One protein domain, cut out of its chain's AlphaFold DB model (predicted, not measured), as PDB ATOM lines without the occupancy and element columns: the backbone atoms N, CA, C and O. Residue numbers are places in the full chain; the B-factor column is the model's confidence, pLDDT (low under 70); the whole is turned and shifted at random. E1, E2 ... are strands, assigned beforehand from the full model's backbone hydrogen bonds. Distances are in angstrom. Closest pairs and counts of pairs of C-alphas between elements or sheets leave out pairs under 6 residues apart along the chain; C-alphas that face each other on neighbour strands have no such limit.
ATOM      1  N   ILE A  55     162.702 155.690 262.591       90.81
ATOM      2  CA  ILE A  55     163.976 154.999 262.405       90.81
ATOM      3  C   ILE A  55     165.013 155.550 263.381       90.81
ATOM      4  O   ILE A  55     164.985 156.730 263.722       90.81
ATOM      5  N   PHE A  56     165.949 154.701 263.800       93.44
ATOM      6  CA  PHE A  56     167.136 155.125 264.541       93.44
ATOM      7  C   PHE A  56     168.345 155.177 263.611       93.44
ATOM      8  O   PHE A  56     168.604 154.226 262.872       93.44
ATOM      9  N   ILE A  57     169.105 156.269 263.675       93.94
ATOM     10  CA  ILE A  57     170.367 156.434 262.951       93.94
ATOM     11  C   ILE A  57     171.510 156.477 263.962       93.94
ATOM     12  O   ILE A  57     171.500 157.277 264.895       93.94
ATOM     13  N   ASN A  58     172.510 155.618 263.762       94.25
ATOM     14  CA  ASN A  58     173.725 155.587 264.572       94.25
ATOM     15  C   ASN A  58     174.779 156.541 263.993       94.25
ATOM     16  O   ASN A  58     175.381 156.248 262.957       94.25
ATOM     17  N   PHE A  59     175.086 157.625 264.699       92.19
ATOM     18  CA  PHE A  59     176.202 158.507 264.370       92.19
ATOM     19  C   PHE A  59     177.489 157.964 264.991       92.19
ATOM     20  O   PHE A  59     177.891 158.338 266.092       92.19
ATOM     21  N   THR A  60     178.148 157.043 264.286       86.38
ATOM     22  CA  THR A  60     179.302 156.283 264.806       86.38
ATOM     23  C   THR A  60     180.453 157.167 265.285       86.38
ATOM     24  O   THR A  60     180.984 156.923 266.367       86.38
ATOM     25  N   GLN A  61     180.801 158.210 264.526       87.75
ATOM     26  CA  GLN A  61     181.868 159.156 264.881       87.75
ATOM     27  C   GLN A  61     181.522 159.985 266.123       87.75
ATOM     28  O   GLN A  61     182.400 160.298 266.922       87.75
ATOM     29  N   LEU A  62     180.238 160.304 266.302       86.38
ATOM     30  CA  LEU A  62     179.751 161.122 267.412       86.38
ATOM     31  C   LEU A  62     179.318 160.283 268.622       86.38
ATOM     32  O   LEU A  62     179.010 160.833 269.673       86.38
ATOM     33  N   ARG A  63     179.342 158.950 268.493       86.44
ATOM     34  CA  ARG A  63     178.983 157.985 269.539       86.44
ATOM     35  C   ARG A  63     177.586 158.238 270.124       86.44
ATOM     36  O   ARG A  63     177.406 158.176 271.332       86.44
ATOM     37  N   PHE A  64     176.581 158.480 269.286       87.94
ATOM     38  CA  PHE A  64     175.184 158.492 269.731       87.94
ATOM     39  C   PHE A  64     174.238 157.945 268.660       87.94
ATOM     40  O   PHE A  64     174.629 157.756 267.504       87.94
ATOM     41  N   SER A  65     172.998 157.679 269.066       93.25
ATOM     42  CA  SER A  65     171.896 157.320 268.172       93.25
ATOM     43  C   SER A  65     170.800 158.363 268.264       93.25
ATOM     44  O   SER A  65     170.511 158.837 269.360       93.25
ATOM     45  N   GLU A  66     170.166 158.669 267.140       93.06
ATOM     46  CA  GLU A  66     169.060 159.621 267.087       93.06
ATOM     47  C   GLU A  66     167.846 159.014 266.397       93.06
ATOM     48  O   GLU A  66     167.975 158.238 265.444       93.06
ATOM     49  N   PHE A  67     166.670 159.353 266.917       93.31
ATOM     50  CA  PHE A  67     165.395 158.884 266.408       93.31
ATOM     51  C   PHE A  67     164.782 159.913 265.466       93.31
ATOM     52  O   PHE A  67     164.607 161.074 265.827       93.31
ATOM     53  N   PHE A  68     164.388 159.457 264.284       90.38
ATOM     54  CA  PHE A  68     163.690 160.256 263.289       90.38
ATOM     55  C   PHE A  68     162.326 159.635 263.021       90.38
ATOM     56  O   PHE A  68     162.223 158.466 262.647       90.38
ATOM     57  N   SER A  69     161.267 160.423 263.167       89.75
ATOM     58  CA  SER A  69     159.893 160.000 262.896       89.75
ATOM     59  C   SER A  69     159.177 160.984 261.987       89.75
ATOM     60  O   SER A  69     159.470 162.178 261.997       89.75
ATOM     61  N   CYS A  70     158.197 160.494 261.231       82.12
ATOM     62  CA  CYS A  70     157.330 161.357 260.445       82.12
ATOM     63  C   CYS A  70     156.114 161.793 261.297       82.12
ATOM     64  O   CYS A  70     155.353 160.923 261.733       82.12
ATOM     65  N   PRO A  71     155.890 163.107 261.521       74.00
ATOM     66  CA  PRO A  71     154.834 163.610 262.412       74.00
ATOM     67  C   PRO A  71     153.415 163.169 262.028       74.00
ATOM     68  O   PRO A  71     152.535 163.078 262.875       74.00
ATOM     69  N   SER A  72     153.182 162.856 260.752       76.62
ATOM     70  CA  SER A  72     151.887 162.377 260.255       76.62
ATOM     71  C   SER A  72     151.606 160.905 260.578       76.62
ATOM     72  O   SER A  72     150.512 160.418 260.311       76.62
ATOM     73  N   THR A  73     152.572 160.179 261.153       69.62
ATOM     74  CA  THR A  73     152.495 158.718 261.335       69.62
ATOM     75  C   THR A  73     151.892 158.319 262.688       69.62
ATOM     76  O   THR A  73     151.876 157.141 263.039       69.62
ATOM     77  N   GLY A  74     151.392 159.285 263.466       76.31
ATOM     78  CA  GLY A  74     150.677 159.074 264.727       76.31
ATOM     79  C   GLY A  74     151.268 159.873 265.896       76.31
ATOM     80  O   GLY A  74     152.047 160.792 265.665       76.31
ATOM     81  N   PRO A  75     150.934 159.513 267.152       80.75
ATOM     82  CA  PRO A  75     151.412 160.211 268.347       80.75
ATOM     83  C   PRO A  75     152.936 160.313 268.404       80.75
ATOM     84  O   PRO A  75     153.625 159.357 268.046       80.75
ATOM     85  N   GLU A  76     153.450 161.437 268.887       83.94
ATOM     86  CA  GLU A  76     154.886 161.648 269.051       83.94
ATOM     87  C   GLU A  76     155.509 160.575 269.960       83.94
ATOM     88  O   GLU A  76     154.932 160.185 270.978       83.94
ATOM     89  N   ILE A  77     156.678 160.069 269.565       84.75
ATOM     90  CA  ILE A  77     157.448 159.091 270.336       84.75
ATOM     91  C   ILE A  77     158.735 159.778 270.772       84.75
ATOM     92  O   ILE A  77     159.529 160.196 269.931       84.75
ATOM     93  N   CYS A  78     158.959 159.859 272.084       86.06
ATOM     94  CA  CYS A  78     160.250 160.282 272.611       86.06
ATOM     95  C   CYS A  78     161.292 159.199 272.298       86.06
ATOM     96  O   CYS A  78     161.222 158.091 272.828       86.06
ATOM     97  N   GLY A  79     162.239 159.513 271.415       87.94
ATOM     98  CA  GLY A  79     163.332 158.615 271.034       87.94
ATOM     99  C   GLY A  79     164.624 158.813 271.829       87.94
ATOM    100  O   GLY A  79     165.667 158.316 271.409       87.94
ATOM    101  N   GLY A  80     164.577 159.569 272.931       90.00
ATOM    102  CA  GLY A  80     165.728 159.800 273.803       90.00
ATOM    103  C   GLY A  80     166.220 158.506 274.457       90.00
ATOM    104  O   GLY A  80     165.422 157.668 274.868       90.00
ATOM    105  N   LEU A  81     167.542 158.342 274.535       90.31
ATOM    106  CA  LEU A  81     168.215 157.183 275.145       90.31
ATOM    107  C   LEU A  81     169.057 157.575 276.376       90.31
ATOM    108  O   LEU A  81     169.901 156.806 276.828       90.31
ATOM    109  N   ASP A  82     168.838 158.777 276.901       86.69
ATOM    110  CA  ASP A  82     169.524 159.394 278.042       86.69
ATOM    111  C   ASP A  82     169.205 158.728 279.390       86.69
ATOM    112  O   ASP A  82     169.995 158.811 280.327       86.69
ATOM    113  N   PHE A  83     168.086 158.006 279.476       87.31
ATOM    114  CA  PHE A  83     167.722 157.208 280.651       87.31
ATOM    115  C   PHE A  83     168.620 155.975 280.868       87.31
ATOM    116  O   PHE A  83     168.566 155.351 281.931       87.31
ATOM    117  N   LEU A  84     169.408 155.570 279.866       87.88
ATOM    118  CA  LEU A  84     170.286 154.407 279.971       87.88
ATOM    119  C   LEU A  84     171.551 154.760 280.775       87.88
ATOM    120  O   LEU A  84     172.165 155.794 280.523       87.88
ATOM    121  N   PRO A  85     172.029 153.881 281.677       85.62
ATOM    122  CA  PRO A  85     173.206 154.132 282.518       85.62
ATOM    123  C   PRO A  85     174.536 153.933 281.761       85.62
ATOM    124  O   PRO A  85     175.525 153.468 282.325       85.62
ATOM    125  N   CYS A  86     174.558 154.221 280.460       83.31
ATOM    126  CA  CYS A  86     175.696 154.007 279.575       83.31
ATOM    127  C   CYS A  86     175.846 155.201 278.636       83.31
ATOM    128  O   CYS A  86     174.860 155.746 278.146       83.31
ATOM    129  N   THR A  87     177.083 155.549 278.302       85.25
ATOM    130  CA  THR A  87     177.364 156.535 277.257       85.25
ATOM    131  C   THR A  87     177.538 155.830 275.916       85.25
ATOM    132  O   THR A  87     177.668 154.603 275.840       85.25
ATOM    133  N   GLY A  88     177.539 156.587 274.820       87.94
ATOM    134  CA  GLY A  88     177.915 156.000 273.538       87.94
ATOM    135  C   GLY A  88     176.856 155.086 272.913       87.94
ATOM    136  O   GLY A  88     177.226 154.210 272.129       87.94
ATOM    137  N   VAL A  89     175.584 155.204 273.315       91.44
ATOM    138  CA  VAL A  89     174.553 154.203 273.006       91.44
ATOM    139  C   VAL A  89     174.316 154.087 271.500       91.44
ATOM    140  O   VAL A  89     174.003 155.064 270.817       91.44
ATOM    141  N   ARG A  90     174.432 152.854 271.001       92.56
ATOM    142  CA  ARG A  90     174.111 152.450 269.631       92.56
ATOM    143  C   ARG A  90     172.934 151.493 269.603       92.56
ATOM    144  O   ARG A  90     172.950 150.496 270.325       92.56
ATOM    145  N   VAL A  91     171.971 151.745 268.728       93.38
ATOM    146  CA  VAL A  91     170.880 150.805 268.442       93.38
ATOM    147  C   VAL A  91     171.382 149.768 267.441       93.38
ATOM    148  O   VAL A  91     171.829 150.110 266.349       93.38
ATOM    149  N   THR A  92     171.357 148.499 267.830       93.62
ATOM    150  CA  THR A  92     171.901 147.386 267.031       93.62
ATOM    151  C   THR A  92     170.828 146.502 266.418       93.62
ATOM    152  O   THR A  92     171.081 145.896 265.384       93.62
ATOM    153  N   ASP A  93     169.646 146.456 267.027       90.94
ATOM    154  CA  ASP A  93     168.490 145.731 266.510       90.94
ATOM    155  C   ASP A  93     167.192 146.292 267.117       90.94
ATOM    156  O   ASP A  93     167.234 147.079 268.069       90.94
ATOM    157  N   HIS A  94     166.043 145.891 266.576       87.88
ATOM    158  CA  HIS A  94     164.724 146.266 267.077       87.88
ATOM    159  C   HIS A  94     163.683 145.164 266.844       87.88
ATOM    160  O   HIS A  94     163.714 144.453 265.843       87.88
ATOM    161  N   CYS A  95     162.708 145.050 267.747       82.56
ATOM    162  CA  CYS A  95     161.576 144.141 267.583       82.56
ATOM    163  C   CYS A  95     160.341 144.682 268.309       82.56
ATOM    164  O   CYS A  95     160.381 144.902 269.515       82.56
ATOM    165  N   ASN A  96     159.234 144.892 267.587       77.06
ATOM    166  CA  ASN A  96     157.938 145.291 268.159       77.06
ATOM    167  C   ASN A  96     158.001 146.533 269.077       77.06
ATOM    168  O   ASN A  96     157.301 146.605 270.083       77.06
ATOM    169  N   GLY A  97     158.857 147.506 268.742       81.38
ATOM    170  CA  GLY A  97     159.080 148.719 269.543       81.38
ATOM    171  C   GLY A  97     160.132 148.581 270.649       81.38
ATOM    172  O   GLY A  97     160.491 149.580 271.264       81.38
ATOM    173  N   LEU A  98     160.670 147.382 270.876       87.88
ATOM    174  CA  LEU A  98     161.835 147.158 271.732       87.88
ATOM    175  C   LEU A  98     163.117 147.407 270.939       87.88
ATOM    176  O   LEU A  98     163.194 147.068 269.757       87.88
ATOM    177  N   LEU A  99     164.129 147.961 271.604       90.94
ATOM    178  CA  LEU A  99     165.429 148.276 271.018       90.94
ATOM    179  C   LEU A  99     166.525 147.474 271.715       90.94
ATOM    180  O   LEU A  99     166.583 147.423 272.944       90.94
ATOM    181  N   LEU A 100     167.423 146.889 270.926       92.81
ATOM    182  CA  LEU A 100     168.653 146.288 271.424       92.81
ATOM    183  C   LEU A 100     169.780 147.320 271.358       92.81
ATOM    184  O   LEU A 100     170.264 147.666 270.277       92.81
ATOM    185  N   CYS A 101     170.215 147.783 272.525       92.44
ATOM    186  CA  CYS A 101     171.189 148.860 272.663       92.44
ATOM    187  C   CYS A 101     172.565 148.347 273.105       92.44
ATOM    188  O   CYS A 101     172.680 147.456 273.944       92.44
ATOM    189  N   ARG A 102     173.626 148.974 272.590       90.81
ATOM    190  CA  ARG A 102     175.016 148.753 273.004       90.81
ATOM    191  C   ARG A 102     175.644 150.076 273.415       90.81
ATOM    192  O   ARG A 102     175.795 150.956 272.576       90.81
ATOM    193  N   GLY A 103     176.033 150.202 274.678       87.44
ATOM    194  CA  GLY A 103     176.750 151.367 275.200       87.44
ATOM    195  C   GLY A 103     178.126 150.996 275.744       87.44
ATOM    196  O   GLY A 103     178.452 149.818 275.896       87.44
ATOM    197  N   THR A 104     178.928 152.009 276.043       81.56
ATOM    198  CA  THR A 104     180.126 151.873 276.873       81.56
ATOM    199  C   THR A 104     179.742 152.214 278.305       81.56
ATOM    200  O   THR A 104     179.218 153.298 278.561       81.56
ATOM    201  N   GLN A 105     179.962 151.281 279.233       71.38
ATOM    202  CA  GLN A 105     179.865 151.605 280.651       71.38
ATOM    203  C   GLN A 105     180.988 152.582 280.967       71.38
ATOM    204  O   GLN A 105     182.152 152.296 280.683       71.38
TER     205      GLN A 105
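AT A GLANCE: This is residues 55 to 105 of the 118 residues of the protein "F-box domain-containing protein" of Aegilops tauschii (UniProt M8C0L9). Two antiparallel strand hairpins pack one on the other, E1 with E2 and the longer E3 with E4, and E3 is the strand of the second hairpin that comes near the first, while E4 lies beyond it. Between the hairpins the long link of residues 69 to 86 runs out past one end and folds back, and its residues 71 to 76 stick out free of the rest. The printed part has 51 residues with no named helix and four named strands, in the order E1, E2, E3, E4 along the chain; they make two sheets of two strands, E1 - E2 and E3 - E4, both antiparallel, and the class is all strand. The whole is elongated, with spans of 35 by 21 by 18 A, and only just compact, close to loose, with a radius of gyration of the C-alphas of 11.4 A.

IN THESE COORDINATES: The printed part begins with strand E1, residues 55 to 59, whose C-alpha 55 stands at (163.976, 154.999, 262.405); from first to last C-alpha it measures 12.9 A. After residues 60 to 63 comes E2, residues 64 to 68, which measures 13.3 A from first to last C-alpha. Residues 69 to 86 follow, 18 residues with no named element, and their C-alphas lie 6 to 20 A from the mean of all C-alphas. Strand E3, residues 87 to 95, is the longest by residues, with 9, and measures 22.3 A from C-alpha 87 at (177.364, 156.535, 277.257) to C-alpha 95. It bends by 56 degrees at residue 92. After residues 96 and 97 comes E4, residues 98 to 104, which measures 19.6 A and ends with C-alpha 104 at (180.126, 151.873, 276.873).

HOW THE PARTS SIT: E1 and E2 form a hairpin over a tight link of 4 residues. They are antiparallel neighbours, with 151 degrees between their N-to-C directions, and C-alphas 56 and 67 face each other at 4.5 A. Across this pair N 57 and O 66 are within hydrogen-bond range at 2.9 A, and so are N 68 and O 55 at 2.8 A. E3 comes near both strands of this hairpin. The closest C-alphas of E1 and E3 are those of Asn 58 and Arg 90, 6.0 A apart, and the two strands have 4 pairs of C-alphas within 8 A. E2 and E3 have 6 such pairs, and their closest C-alphas are those of Phe 64 and Gly 88, 5.3 A apart. E3 and E4 form the second hairpin, over a tight link of 2 residues. They are antiparallel, with 155 degrees between their N-to-C directions; C-alphas 91 and 101 face each other at 4.7 A. Across this pair N 90 and O 102 are within hydrogen-bond range at 2.8 A, as are N 100 and O 93 at 2.9 A. E4 is apart from E1 and from E2.

THE WHOLE: The two C-alphas farthest apart are those of Ser 72 and Gln 105, at 36.3 A, and Ser 72 belongs to the stretch, residues 71 to 76, that stands free. From the first to the last printed C-alpha, Ile 55 to Gln 105, the distance is 24.4 A. The printed part has no cut. The links E1 to E2 and E3 to E4 are tight, and the link E2 to E3, with 18 residues, is long. The mean pLDDT of the printed part is 86.9; one printed residue, residue 73, is under 70.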